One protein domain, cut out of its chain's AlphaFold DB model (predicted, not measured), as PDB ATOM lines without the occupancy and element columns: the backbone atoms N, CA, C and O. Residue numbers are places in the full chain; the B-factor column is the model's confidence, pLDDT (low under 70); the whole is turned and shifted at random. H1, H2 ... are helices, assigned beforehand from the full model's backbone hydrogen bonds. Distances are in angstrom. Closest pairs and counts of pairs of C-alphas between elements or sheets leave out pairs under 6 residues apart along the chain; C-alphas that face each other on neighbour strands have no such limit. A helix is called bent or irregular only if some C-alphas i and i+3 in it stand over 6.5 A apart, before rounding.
ATOM      1  N   THR A   6     -41.700 -21.305 -47.857       55.88
ATOM      2  CA  THR A   6     -42.369 -22.608 -47.779       55.88
ATOM      3  C   THR A   6     -43.517 -22.718 -48.789       55.88
ATOM      4  O   THR A   6     -43.580 -23.680 -49.551       55.88
ATOM      5  N   GLN A   7     -44.393 -21.709 -48.878       59.09
ATOM      6  CA  GLN A   7     -45.434 -21.628 -49.915       59.09
ATOM      7  C   GLN A   7     -44.858 -21.438 -51.321       59.09
ATOM      8  O   GLN A   7     -45.458 -21.876 -52.296       59.09
ATOM      9  N   PHE A   8     -43.721 -20.762 -51.446       60.44
ATOM     10  CA  PHE A   8     -43.064 -20.521 -52.725       60.44
ATOM     11  C   PHE A   8     -42.470 -21.811 -53.313       60.44
ATOM     12  O   PHE A   8     -42.675 -22.085 -54.493       60.44
ATOM     13  N   ILE A   9     -41.834 -22.625 -52.472       60.72
ATOM     14  CA  ILE A   9     -41.196 -23.912 -52.797       60.72
ATOM     15  C   ILE A   9     -42.239 -24.997 -53.038       60.72
ATOM     16  O   ILE A   9     -42.156 -25.744 -54.001       60.72
ATOM     17  N   THR A  10     -43.298 -25.030 -52.230       55.75
ATOM     18  CA  THR A  10     -44.416 -25.965 -52.444       55.75
ATOM     19  C   THR A  10     -45.337 -25.567 -53.605       55.75
ATOM     20  O   THR A  10     -46.199 -26.351 -54.001       55.75
ATOM     21  N   SER A  11     -45.177 -24.367 -54.174       55.28
ATOM     22  CA  SER A  11     -45.919 -23.931 -55.360       55.28
ATOM     23  C   SER A  11     -45.165 -24.245 -56.654       55.28
ATOM     24  O   SER A  11     -43.937 -24.258 -56.686       55.28
ATOM     25  N   SER A  12     -45.896 -24.361 -57.766       56.88
ATOM     26  CA  SER A  12     -45.388 -24.514 -59.147       56.88
ATOM     27  C   SER A  12     -44.407 -23.418 -59.621       56.88
ATOM     28  O   SER A  12     -43.969 -23.415 -60.771       56.88
ATOM     29  N   LYS A  13     -44.048 -22.473 -58.745       63.22
ATOM     30  CA  LYS A  13     -43.046 -21.432 -58.967       63.22
ATOM     31  C   LYS A  13     -41.613 -21.949 -58.861       63.22
ATOM     32  O   LYS A  13     -40.751 -21.398 -59.541       63.22
ATOM     33  N   GLN A  14     -41.358 -23.003 -58.081       65.44
ATOM     34  CA  GLN A  14     -40.028 -23.616 -58.029       65.44
ATOM     35  C   GLN A  14     -39.650 -24.215 -59.394       65.44
ATOM     36  O   GLN A  14     -38.571 -23.924 -59.903       65.44
ATOM     37  N   ASP A  15     -40.573 -24.924 -60.050       65.75
ATOM     38  CA  ASP A  15     -40.364 -25.476 -61.398       65.75
ATOM     39  C   ASP A  15     -40.070 -24.395 -62.450       65.75
ATOM     40  O   ASP A  15     -39.277 -24.606 -63.369       65.75
ATOM     41  N   MET A  16     -40.688 -23.215 -62.326       68.75
ATOM     42  CA  MET A  16     -40.400 -22.066 -63.194       68.75
ATOM     43  C   MET A  16     -38.981 -21.531 -62.997       68.75
ATOM     44  O   MET A  16     -38.323 -21.181 -63.974       68.75
ATOM     45  N   LEU A  17     -38.506 -21.474 -61.753       69.25
ATOM     46  CA  LEU A  17     -37.162 -21.006 -61.438       69.25
ATOM     47  C   LEU A  17     -36.082 -21.988 -61.908       69.25
ATOM     48  O   LEU A  17     -35.078 -21.564 -62.478       69.25
ATOM     49  N   VAL A  18     -36.316 -23.295 -61.765       70.88
ATOM     50  CA  VAL A  18     -35.396 -24.325 -62.278       70.88
ATOM     51  C   VAL A  18     -35.215 -24.196 -63.794       70.88
ATOM     52  O   VAL A  18     -34.098 -24.296 -64.296       70.88
ATOM     53  N   ARG A  19     -36.286 -23.877 -64.536       75.81
ATOM     54  CA  ARG A  19     -36.222 -23.654 -65.996       75.81
ATOM     55  C   ARG A  19     -35.357 -22.462 -66.412       75.81
ATOM     56  O   ARG A  19     -34.919 -22.431 -67.558       75.81
ATOM     57  N   VAL A  20     -35.114 -21.500 -65.521       80.00
ATOM     58  CA  VAL A  20     -34.230 -20.345 -65.770       80.00
ATOM     59  C   VAL A  20     -32.862 -20.486 -65.090       80.00
ATOM     60  O   VAL A  20     -32.119 -19.512 -65.007       80.00
ATOM     61  N   GLY A  21     -32.511 -21.695 -64.630       74.44
ATOM     62  CA  GLY A  21     -31.193 -22.015 -64.073       74.44
ATOM     63  C   GLY A  21     -31.038 -21.752 -62.575       74.44
ATOM     64  O   GLY A  21     -29.914 -21.718 -62.083       74.44
ATOM     65  N   TRP A  22     -32.134 -21.551 -61.841       80.69
ATOM     66  CA  TRP A  22     -32.094 -21.424 -60.385       80.69
ATOM     67  C   TRP A  22     -31.819 -22.773 -59.717       80.69
ATOM     68  O   TRP A  22     -32.458 -23.773 -60.048       80.69
ATOM     69  N   ASP A  23     -30.920 -22.774 -58.738       81.19
ATOM     70  CA  ASP A  23     -30.534 -23.970 -57.997       81.19
ATOM     71  C   ASP A  23     -31.635 -24.385 -56.988       81.19
ATOM     72  O   ASP A  23     -31.974 -23.612 -56.079       81.19
ATOM     73  N   PRO A  24     -32.219 -25.592 -57.119       74.94
ATOM     74  CA  PRO A  24     -33.188 -26.120 -56.163       74.94
ATOM     75  C   PRO A  24     -32.667 -26.201 -54.723       74.94
ATOM     76  O   PRO A  24     -33.462 -26.031 -53.793       74.94
ATOM     77  N   ASP A  25     -31.367 -26.424 -54.529       77.56
ATOM     78  CA  ASP A  25     -30.756 -26.552 -53.205       77.56
ATOM     79  C   ASP A  25     -30.708 -25.200 -52.488       77.56
ATOM     80  O   ASP A  25     -30.936 -25.133 -51.279       77.56
ATOM     81  N   ILE A  26     -30.534 -24.098 -53.230       76.50
ATOM     82  CA  ILE A  26     -30.641 -22.735 -52.685       76.50
ATOM     83  C   ILE A  26     -32.071 -22.465 -52.209       76.50
ATOM     84  O   ILE A  26     -32.265 -21.948 -51.109       76.50
ATOM     85  N   SER A  27     -33.084 -22.838 -53.000       71.69
ATOM     86  CA  SER A  27     -34.486 -22.723 -52.568       71.69
ATOM     87  C   SER A  27     -34.727 -23.495 -51.277       71.69
ATOM     88  O   SER A  27     -35.281 -22.950 -50.327       71.69
ATOM     89  N   LYS A  28     -34.277 -24.751 -51.219       71.06
ATOM     90  CA  LYS A  28     -34.435 -25.594 -50.038       71.06
ATOM     91  C   LYS A  28     -33.753 -24.997 -48.805       71.06
ATOM     92  O   LYS A  28     -34.403 -24.881 -47.774       71.06
ATOM     93  N   ALA A  29     -32.509 -24.535 -48.928       75.25
ATOM     94  CA  ALA A  29     -31.780 -23.903 -47.830       75.25
ATOM     95  C   ALA A  29     -32.497 -22.654 -47.285       75.25
ATOM     96  O   ALA A  29     -32.533 -22.432 -46.075       75.25
ATOM     97  N   ILE A  30     -33.113 -21.855 -48.166       74.62
ATOM     98  CA  ILE A  30     -33.931 -20.705 -47.765       74.62
ATOM     99  C   ILE A  30     -35.192 -21.164 -47.005       74.62
ATOM    100  O   ILE A  30     -35.508 -20.588 -45.967       74.62
ATOM    101  N   ALA A  31     -35.893 -22.202 -47.483       69.56
ATOM    102  CA  ALA A  31     -37.043 -22.777 -46.768       69.56
ATOM    103  C   ALA A  31     -36.665 -23.261 -45.371       69.56
ATOM    104  O   ALA A  31     -37.381 -22.985 -44.410       69.56
ATOM    105  N   ASP A  32     -35.570 -24.013 -45.285       70.06
ATOM    106  CA  ASP A  32     -35.113 -24.634 -44.051       70.06
ATOM    107  C   ASP A  32     -34.751 -23.545 -43.028       70.06
ATOM    108  O   ASP A  32     -35.190 -23.613 -41.881       70.06
ATOM    109  N   CYS A  33     -34.070 -22.476 -43.461       77.25
ATOM    110  CA  CYS A  33     -33.778 -21.318 -42.613       77.25
ATOM    111  C   CYS A  33     -35.052 -20.619 -42.106       77.25
ATOM    112  O   CYS A  33     -35.143 -20.273 -40.927       77.25
ATOM    113  N   ASP A  34     -36.057 -20.437 -42.966       73.94
ATOM    114  CA  ASP A  34     -37.327 -19.826 -42.566       73.94
ATOM    115  C   ASP A  34     -38.094 -20.704 -41.562       73.94
ATOM    116  O   ASP A  34     -38.663 -20.184 -40.600       73.94
ATOM    117  N   ILE A  35     -38.068 -22.032 -41.733       73.06
ATOM    118  CA  ILE A  35     -38.650 -22.988 -40.779       73.06
ATOM    119  C   ILE A  35     -37.910 -22.927 -39.435       73.06
ATOM    120  O   ILE A  35     -38.554 -22.875 -38.385       73.06
ATOM    121  N   GLU A  36     -36.577 -22.887 -39.435       79.88
ATOM    122  CA  GLU A  36     -35.781 -22.753 -38.208       79.88
ATOM    123  C   GLU A  36     -36.104 -21.455 -37.457       79.88
ATOM    124  O   GLU A  36     -36.348 -21.480 -36.247       79.88
ATOM    125  N   GLN A  37     -36.183 -20.325 -38.164       80.19
ATOM    126  CA  GLN A  37     -36.571 -19.043 -37.568       80.19
ATOM    127  C   GLN A  37     -37.975 -19.106 -36.959       80.19
ATOM    128  O   GLN A  37     -38.198 -18.648 -35.837       80.19
ATOM    129  N   MET A  38     -38.920 -19.715 -37.670       78.06
ATOM    130  CA  MET A  38     -40.283 -19.938 -37.196       78.06
ATOM    131  C   MET A  38     -40.330 -20.799 -35.922       78.06
ATOM    132  O   MET A  38     -41.035 -20.458 -34.969       78.06
ATOM    133  N   MET A  39     -39.524 -21.858 -35.854       80.00
ATOM    134  CA  MET A  39     -39.403 -22.719 -34.672       80.00
ATOM    135  C   MET A  39     -38.773 -21.998 -33.473       80.00
ATOM    136  O   MET A  39     -39.207 -22.197 -32.336       80.00
ATOM    137  N   ILE A  40     -37.788 -21.122 -33.698       86.31
ATOM    138  CA  ILE A  40     -37.218 -20.272 -32.640       86.31
ATOM    139  C   ILE A  40     -38.304 -19.376 -32.034       86.31
ATOM    140  O   ILE A  40     -38.411 -19.281 -30.809       86.31
ATOM    141  N   VAL A  41     -39.148 -18.765 -32.872       82.94
ATOM    142  CA  VAL A  41     -40.261 -17.923 -32.410       82.94
ATOM    143  C   VAL A  41     -41.281 -18.738 -31.606       82.94
ATOM    144  O   VAL A  41     -41.718 -18.273 -30.552       82.94
ATOM    145  N   LEU A  42     -41.628 -19.956 -32.042       85.25
ATOM    146  CA  LEU A  42     -42.514 -20.854 -31.283       85.25
ATOM    147  C   LEU A  42     -41.966 -21.156 -29.889       85.25
ATOM    148  O   LEU A  42     -42.666 -20.993 -28.889       85.25
ATOM    149  N   ASN A  43     -40.693 -21.542 -29.816       88.44
ATOM    150  CA  ASN A  43     -40.046 -21.869 -28.551       88.44
ATOM    151  C   ASN A  43     -39.994 -20.661 -27.607       88.44
ATOM    152  O   ASN A  43     -40.273 -20.803 -26.416       88.44
ATOM    153  N   ALA A  44     -39.701 -19.469 -28.134       88.56
ATOM    154  CA  ALA A  44     -39.675 -18.235 -27.354       88.56
ATOM    155  C   ALA A  44     -41.068 -17.810 -26.849       88.56
ATOM    156  O   ALA A  44     -41.177 -17.216 -25.776       88.56
ATOM    157  N   ALA A  45     -42.136 -18.115 -27.590       88.56
ATOM    158  CA  ALA A  45     -43.506 -17.741 -27.232       88.56
ATOM    159  C   ALA A  45     -44.157 -18.676 -26.198       88.56
ATOM    160  O   ALA A  45     -45.101 -18.267 -25.515       88.56
ATOM    161  N   LYS A  46     -43.646 -19.902 -26.045       91.12
ATOM    162  CA  LYS A  46     -44.239 -20.936 -25.189       91.12
ATOM    163  C   LYS A  46     -44.328 -20.534 -23.716       91.12
ATOM    164  O   LYS A  46     -45.398 -20.611 -23.118       91.12
ATOM    165  N   GLU A  47     -43.226 -20.088 -23.116       94.62
ATOM    166  CA  GLU A  47     -43.220 -19.679 -21.704       94.62
ATOM    167  C   GLU A  47     -44.115 -18.444 -21.444       94.62
ATOM    168  O   GLU A  47     -44.930 -18.493 -20.515       94.62
ATOM    169  N   PRO A  48     -44.049 -17.360 -22.247       93.81
ATOM    170  CA  PRO A  48     -44.999 -16.252 -22.156       93.81
ATOM    171  C   PRO A  48     -46.466 -16.685 -22.267       93.81
ATOM    172  O   PRO A  48     -47.297 -16.217 -21.486       93.81
ATOM    173  N   PHE A  49     -46.789 -17.593 -23.195       94.44
ATOM    174  CA  PHE A  49     -48.143 -18.124 -23.348       94.44
ATOM    175  C   PHE A  49     -48.609 -18.877 -22.100       94.44
ATOM    176  O   PHE A  49     -49.702 -18.613 -21.606       94.44
ATOM    177  N   GLU A  50     -47.787 -19.772 -21.548       95.88
ATOM    178  CA  GLU A  50     -48.138 -20.527 -20.340       95.88
ATOM    179  C   GLU A  50     -48.398 -19.599 -19.144       95.88
ATOM    180  O   GLU A  50     -49.385 -19.778 -18.422       95.88
ATOM    181  N   LYS A  51     -47.582 -18.547 -18.979       95.94
ATOM    182  CA  LYS A  51     -47.802 -17.506 -17.960       95.94
ATOM    183  C   LYS A  51     -49.120 -16.764 -18.185       95.94
ATOM    184  O   LYS A  51     -49.897 -16.590 -17.246       95.94
ATOM    185  N   LEU A  52     -49.398 -16.343 -19.419       94.12
ATOM    186  CA  LEU A  52     -50.635 -15.641 -19.765       94.12
ATOM    187  C   LEU A  52     -51.868 -16.526 -19.525       94.12
ATOM    188  O   LEU A  52     -52.833 -16.093 -18.895       94.12
ATOM    189  N   LYS A  53     -51.807 -17.794 -19.939       94.31
ATOM    190  CA  LYS A  53     -52.856 -18.800 -19.734       94.31
ATOM    191  C   LYS A  53     -53.156 -19.020 -18.253       94.31
ATOM    192  O   LYS A  53     -54.326 -19.032 -17.871       94.31
ATOM    193  N   ALA A  54     -52.121 -19.156 -17.422       95.56
ATOM    194  CA  ALA A  54     -52.271 -19.320 -15.977       95.56
ATOM    195  C   ALA A  54     -52.925 -18.094 -15.315       95.56
ATOM    196  O   ALA A  54     -53.774 -18.242 -14.435       95.56
ATOM    197  N   ASN A  55     -52.581 -16.889 -15.779       95.56
ATOM    198  CA  ASN A  55     -53.090 -15.628 -15.236       95.56
ATOM    199  C   ASN A  55     -54.489 -15.241 -15.752       95.56
ATOM    200  O   ASN A  55     -55.159 -14.405 -15.142       95.56
ATOM    201  N   THR A  56     -54.956 -15.846 -16.846       94.69
ATOM    202  CA  THR A  56     -56.273 -15.559 -17.432       94.69
ATOM    203  C   THR A  56     -57.375 -16.149 -16.555       94.69
ATOM    204  O   THR A  56     -57.495 -17.371 -16.452       94.69
ATOM    205  N   LYS A  57     -58.173 -15.300 -15.895       94.44
ATOM    206  CA  LYS A  57     -59.204 -15.729 -14.927       94.44
ATOM    207  C   LYS A  57     -60.506 -16.176 -15.585       94.44
ATOM    208  O   LYS A  57     -61.152 -17.089 -15.077       94.44
ATOM    209  N   SER A  58     -60.894 -15.531 -16.683       95.62
ATOM    210  CA  SER A  58     -62.125 -15.856 -17.403       95.62
ATOM    211  C   SER A  58     -61.981 -17.221 -18.088       95.62
ATOM    212  O   SER A  58     -61.063 -17.391 -18.894       95.62
ATOM    213  N   PRO A  59     -62.860 -18.203 -17.808       94.12
ATOM    214  CA  PRO A  59     -62.812 -19.505 -18.474       94.12
ATOM    215  C   PRO A  59     -62.948 -19.385 -19.996       94.12
ATOM    216  O   PRO A  59     -62.204 -20.030 -20.730       94.12
ATOM    217  N   THR A  60     -63.838 -18.507 -20.464       93.69
ATOM    218  CA  THR A  60     -64.067 -18.246 -21.891       93.69
ATOM    219  C   THR A  60     -62.846 -17.619 -22.557       93.69
ATOM    220  O   THR A  60     -62.439 -18.047 -23.633       93.69
ATOM    221  N   GLU A  61     -62.229 -16.635 -21.904       93.31
ATOM    222  CA  GLU A  61     -61.025 -15.981 -22.421       93.31
ATOM    223  C   GLU A  61     -59.838 -16.949 -22.441       93.31
ATOM    224  O   GLU A  61     -59.081 -16.987 -23.407       93.31
ATOM    225  N   ARG A  62     -59.702 -17.788 -21.406       95.56
ATOM    226  CA  ARG A  62     -58.654 -18.810 -21.332       95.56
ATOM    227  C   ARG A  62     -58.808 -19.838 -22.449       95.56
ATOM    228  O   ARG A  62     -57.818 -20.219 -23.067       95.56
ATOM    229  N   GLU A  63     -60.030 -20.282 -22.724       95.44
ATOM    230  CA  GLU A  63     -60.310 -21.193 -23.834       95.44
ATOM    231  C   GLU A  63     -59.998 -20.544 -25.192       95.44
ATOM    232  O   GLU A  63     -59.364 -21.169 -26.045       95.44
ATOM    233  N   ALA A  64     -60.387 -19.279 -25.384       94.44
ATOM    234  CA  ALA A  64     -60.064 -18.522 -26.591       94.44
ATOM    235  C   ALA A  64     -58.548 -18.339 -26.773       94.44
ATOM    236  O   ALA A  64     -58.042 -18.483 -27.891       94.44
ATOM    237  N   LEU A  65     -57.814 -18.110 -25.680       94.75
ATOM    238  CA  LEU A  65     -56.358 -17.991 -25.677       94.75
ATOM    239  C   LEU A  65     -55.694 -19.291 -26.125       94.75
ATOM    240  O   LEU A  65     -54.848 -19.273 -27.016       94.75
ATOM    241  N   ILE A  66     -56.114 -20.422 -25.548       96.25
ATOM    242  CA  ILE A  66     -55.605 -21.751 -25.906       96.25
ATOM    243  C   ILE A  66     -55.878 -22.037 -27.386       96.25
ATOM    244  O   ILE A  66     -54.957 -22.379 -28.120       96.25
ATOM    245  N   LYS A  67     -57.118 -21.832 -27.849       96.19
ATOM    246  CA  LYS A  67     -57.497 -22.052 -29.255       96.19
ATOM    247  C   LYS A  67     -56.678 -21.193 -30.216       96.19
ATOM    248  O   LYS A  67     -56.245 -21.685 -31.255       96.19
ATOM    249  N   THR A  68     -56.466 -19.925 -29.873       95.62
ATOM    250  CA  THR A  68     -55.698 -18.987 -30.701       95.62
ATOM    251  C   THR A  68     -54.229 -19.385 -30.771       95.62
ATOM    252  O   THR A  68     -53.671 -19.445 -31.865       95.62
ATOM    253  N   TYR A  69     -53.621 -19.705 -29.629       94.25
ATOM    254  CA  TYR A  69     -52.224 -20.123 -29.568       94.25
ATOM    255  C   TYR A  69     -51.994 -21.449 -30.301       94.25
ATOM    256  O   TYR A  69     -51.117 -21.515 -31.151       94.25
ATOM    257  N   SER A  70     -52.837 -22.466 -30.099       94.69
ATOM    258  CA  SER A  70     -52.714 -23.736 -30.830       94.69
ATOM    259  C   SER A  70     -52.912 -23.577 -32.344       94.69
ATOM    260  O   SER A  70     -52.223 -24.222 -33.132       94.69
ATOM    261  N   ALA A  71     -53.825 -22.702 -32.785       94.00
ATOM    262  CA  ALA A  71     -53.989 -22.406 -34.209       94.00
ATOM    263  C   ALA A  71     -52.760 -21.685 -34.793       94.00
ATOM    264  O   ALA A  71     -52.372 -21.952 -35.931       94.00
ATOM    265  N   TRP A  72     -52.130 -20.805 -34.011       93.00
ATOM    266  CA  TRP A  72     -50.863 -20.174 -34.372       93.00
ATOM    267  C   TRP A  72     -49.722 -21.195 -34.462       93.00
ATOM    268  O   TRP A  72     -49.045 -21.231 -35.486       93.00
ATOM    269  N   GLU A  73     -49.556 -22.073 -33.466       91.31
ATOM    270  CA  GLU A  73     -48.544 -23.140 -33.486       91.31
ATOM    271  C   GLU A  73     -48.670 -24.022 -34.730       91.31
ATOM    272  O   GLU A  73     -47.671 -24.327 -35.385       91.31
ATOM    273  N   ASN A  74     -49.903 -24.374 -35.102       90.62
ATOM    274  CA  ASN A  74     -50.177 -25.169 -36.292       90.62
ATOM    275  C   ASN A  74     -49.850 -24.409 -37.590       90.62
ATOM    276  O   ASN A  74     -49.277 -24.978 -38.516       90.62
ATOM    277  N   TYR A  75     -50.161 -23.110 -37.664       87.38
ATOM    278  CA  TYR A  75     -49.775 -22.278 -38.809       87.38
ATOM    279  C   TYR A  75     -48.258 -22.140 -38.950       87.38
ATOM    280  O   TYR A  75     -47.754 -22.201 -40.066       87.38
ATOM    281  N   VAL A  76     -47.535 -21.969 -37.844       83.81
ATOM    282  CA  VAL A  76     -46.077 -21.825 -37.879       83.81
ATOM    283  C   VAL A  76     -45.395 -23.157 -38.214       83.81
ATOM    284  O   VAL A  76     -44.484 -23.181 -39.033       83.81
ATOM    285  N   SER A  77     -45.878 -24.271 -37.658       82.25
ATOM    286  CA  SER A  77     -45.341 -25.614 -37.938       82.25
ATOM    287  C   SER A  77     -45.694 -26.128 -39.338       82.25
ATOM    288  O   SER A  77     -44.950 -26.908 -39.926       82.25
ATOM    289  N   SER A  78     -46.843 -25.718 -39.881       82.25
ATOM    290  CA  SER A  78     -47.316 -26.117 -41.208       82.25
ATOM    291  C   SER A  78     -47.954 -24.926 -41.937       82.25
ATOM    292  O   SER A  78     -49.182 -24.766 -41.946       82.25
ATOM    293  N   PRO A  79     -47.144 -24.047 -42.558       78.94
ATOM    294  CA  PRO A  79     -47.653 -22.840 -43.196       78.94
ATOM    295  C   PRO A  79     -48.541 -23.149 -44.406       78.94
ATOM    296  O   PRO A  79     -48.077 -23.519 -45.483       78.94
ATOM    297  N   SER A  80     -49.848 -22.932 -44.259       81.75
ATOM    298  CA  SER A  80     -50.830 -23.067 -45.336       81.75
ATOM    299  C   SER A  80     -51.861 -21.939 -45.284       81.75
ATOM    300  O   SER A  80     -52.033 -21.266 -44.261       81.75
ATOM    301  N   ARG A  81     -52.570 -21.703 -46.398       82.38
ATOM    302  CA  ARG A  81     -53.661 -20.710 -46.432       82.38
ATOM    303  C   ARG A  81     -54.770 -21.077 -45.444       82.38
ATOM    304  O   ARG A  81     -55.325 -20.192 -44.803       82.38
ATOM    305  N   GLU A  82     -55.065 -22.366 -45.324       89.38
ATOM    306  CA  GLU A  82     -56.052 -22.903 -44.393       89.38
ATOM    307  C   GLU A  82     -55.646 -22.651 -42.939       89.38
ATOM    308  O   GLU A  82     -56.402 -22.027 -42.198       89.38
ATOM    309  N   ASN A  83     -54.420 -23.019 -42.554       87.19
ATOM    310  CA  ASN A  83     -53.933 -22.817 -41.188       87.19
ATOM    311  C   ASN A  83     -53.844 -21.329 -40.829       87.19
ATOM    312  O   ASN A  83     -54.197 -20.936 -39.718       87.19
ATOM    313  N   LYS A  84     -53.472 -20.473 -41.790       87.88
ATOM    314  CA  LYS A  84     -53.503 -19.015 -41.614       87.88
ATOM    315  C   LYS A  84     -54.920 -18.491 -41.379       87.88
ATOM    316  O   LYS A  84     -55.121 -17.628 -40.528       87.88
ATOM    317  N   ASN A  85     -55.899 -18.977 -42.142       92.25
ATOM    318  CA  ASN A  85     -57.296 -18.582 -41.979       92.25
ATOM    319  C   ASN A  85     -57.851 -19.046 -40.631       92.25
ATOM    320  O   ASN A  85     -58.475 -18.243 -39.945       92.25
ATOM    321  N   ASN A  86     -57.557 -20.283 -40.225       93.50
ATOM    322  CA  ASN A  86     -57.930 -20.815 -38.916       93.50
ATOM    323  C   ASN A  86     -57.341 -19.958 -37.782       93.50
ATOM    324  O   ASN A  86     -58.072 -19.505 -36.904       93.50
ATOM    325  N   PHE A  87     -56.045 -19.630 -37.845       94.12
ATOM    326  CA  PHE A  87     -55.431 -18.709 -36.885       94.12
ATOM    327  C   PHE A  87     -56.144 -17.349 -36.846       94.12
ATOM    328  O   PHE A  87     -56.520 -16.885 -35.772       94.12
ATOM    329  N   ASN A  88     -56.386 -16.729 -38.005       93.50
ATOM    330  CA  ASN A  88     -57.082 -15.441 -38.083       93.50
ATOM    331  C   ASN A  88     -58.505 -15.498 -37.512       93.50
ATOM    332  O   ASN A  88     -58.950 -14.532 -36.890       93.50
ATOM    333  N   GLU A  89     -59.216 -16.604 -37.727       95.19
ATOM    334  CA  GLU A  89     -60.551 -16.841 -37.184       95.19
ATOM    335  C   GLU A  89     -60.510 -16.922 -35.656       95.19
ATOM    336  O   GLU A  89     -61.273 -16.225 -34.992       95.19
ATOM    337  N   LYS A  90     -59.587 -17.696 -35.067       93.88
ATOM    338  CA  LYS A  90     -59.475 -17.795 -33.599       93.88
ATOM    339  C   LYS A  90     -59.000 -16.486 -32.969       93.88
ATOM    340  O   LYS A  90     -59.585 -16.035 -31.987       93.88
ATOM    341  N   ALA A  91     -58.043 -15.809 -33.604       92.19
ATOM    342  CA  ALA A  91     -57.560 -14.500 -33.173       92.19
ATOM    343  C   ALA A  91     -58.624 -13.391 -33.272       92.19
ATOM    344  O   ALA A  91     -58.480 -12.352 -32.629       92.19
ATOM    345  N   SER A  92     -59.693 -13.587 -34.055       91.19
ATOM    346  CA  SER A  92     -60.783 -12.609 -34.166       91.19
ATOM    347  C   SER A  92     -61.516 -12.370 -32.847       91.19
ATOM    348  O   SER A  92     -62.051 -11.279 -32.664       91.19
ATOM    349  N   TYR A  93     -61.466 -13.331 -31.911       87.50
ATOM    350  CA  TYR A  93     -61.960 -13.147 -30.548       87.50
ATOM    351  C   TYR A  93     -61.408 -11.849 -29.948       87.50
ATOM    352  O   TYR A  93     -62.183 -10.990 -29.561       87.50
ATOM    353  N   TYR A  94     -60.092 -11.637 -30.016       83.00
ATOM    354  CA  TYR A  94     -59.412 -10.463 -29.454       83.00
ATOM    355  C   TYR A  94     -59.560  -9.169 -30.261       83.00
ATOM    356  O   TYR A  94     -59.112  -8.121 -29.810       83.00
ATOM    357  N   LYS A  95     -60.148  -9.217 -31.461       79.00
ATOM    358  CA  LYS A  95     -60.448  -8.007 -32.248       79.00
ATOM    359  C   LYS A  95     -61.785  -7.375 -31.866       79.00
ATOM    360  O   LYS A  95     -62.021  -6.227 -32.224       79.00
ATOM    361  N   ASN A  96     -62.650  -8.146 -31.210       62.81
ATOM    362  CA  ASN A  96     -64.033  -7.785 -30.903       62.81
ATOM    363  C   ASN A  96     -64.287  -7.660 -29.387       62.81
ATOM    364  O   ASN A  96     -65.445  -7.649 -28.969       62.81
TER     365      ASN A  96
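AT A GLANCE: This is residues 6 to 96 of the 97 residues of an uncharacterized protein of Escherichia coli MP021552.8 (UniProt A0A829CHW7). One long, bent helix, H3, makes a spine along the domain; the short helices H1 and H2 sit over its first part, and H4 folds back along its later part. H5 folds back again beside H4, so that H3, H4 and H5 form a zigzag. The printed part has 91 residues with five named helices, H1 to H5 in order, and no named strand: all helix. It is loose, a rod spanning 57 by 24 by 15 A, with a radius of gyration of the C-alphas of 17.2 A.

HOW THE PARTS SIT: Begin at H1, residues 6 to 9, then H2, residues 13 to 18. Residues 24 to 55 were assigned by hydrogen bonds as one helix, H3, but it is bent: C-alphas 44 and 47 are 6.8 A apart. Its arms, H3a, residues 24 to 44, and H3b, residues 47 to 55, stand at a steep tilt of 36 degrees, only just past shallow. H1 touches H3a, the closest C-alphas being those of Thr 6 and Ala 31, 5.4 A apart. H2 and H3a form a helical hairpin and only just touch, with 3 pairs of C-alphas within 8 A, closest at Val 18 and Pro 24, 6.7 A. Next look at H4, residues 59 to 77: with residues 73 to 77 alone it touches H3a, closest C-alphas Met 38 and Val 76, 6.1 A. H3b and H4 form a hairpin at a shallow tilt of 15 degrees. H5, residues 81 to 95, forms a hairpin with H4 at 28 degrees, closest C-alphas Ala 71 and Phe 87, 4.8 A; it is apart from both arms. Every O i to N i+4 pair is within hydrogen-bond range in H2, H3a, H3b and H4, and 8 of 11 in H5; H1 is too short for one.

IN THESE COORDINATES: Find C-alpha 6 at (-42.369, -22.608, -47.779), where H1 begins. H3a runs 30.6 A from C-alpha 24 at (-33.188, -26.120, -56.163), H4 26.9 A, and H5 20.2 A to C-alpha 95 at (-60.448, -8.007, -32.248).

THE WHOLE: The C-alphas farthest apart, of Gly 21 and Lys 57, are 56.9 A apart. The printed part has no cut, and its four links are tight. Mean pLDDT of the printed part is 83.1; residues 6 to 17, 31 and 96 are under 70.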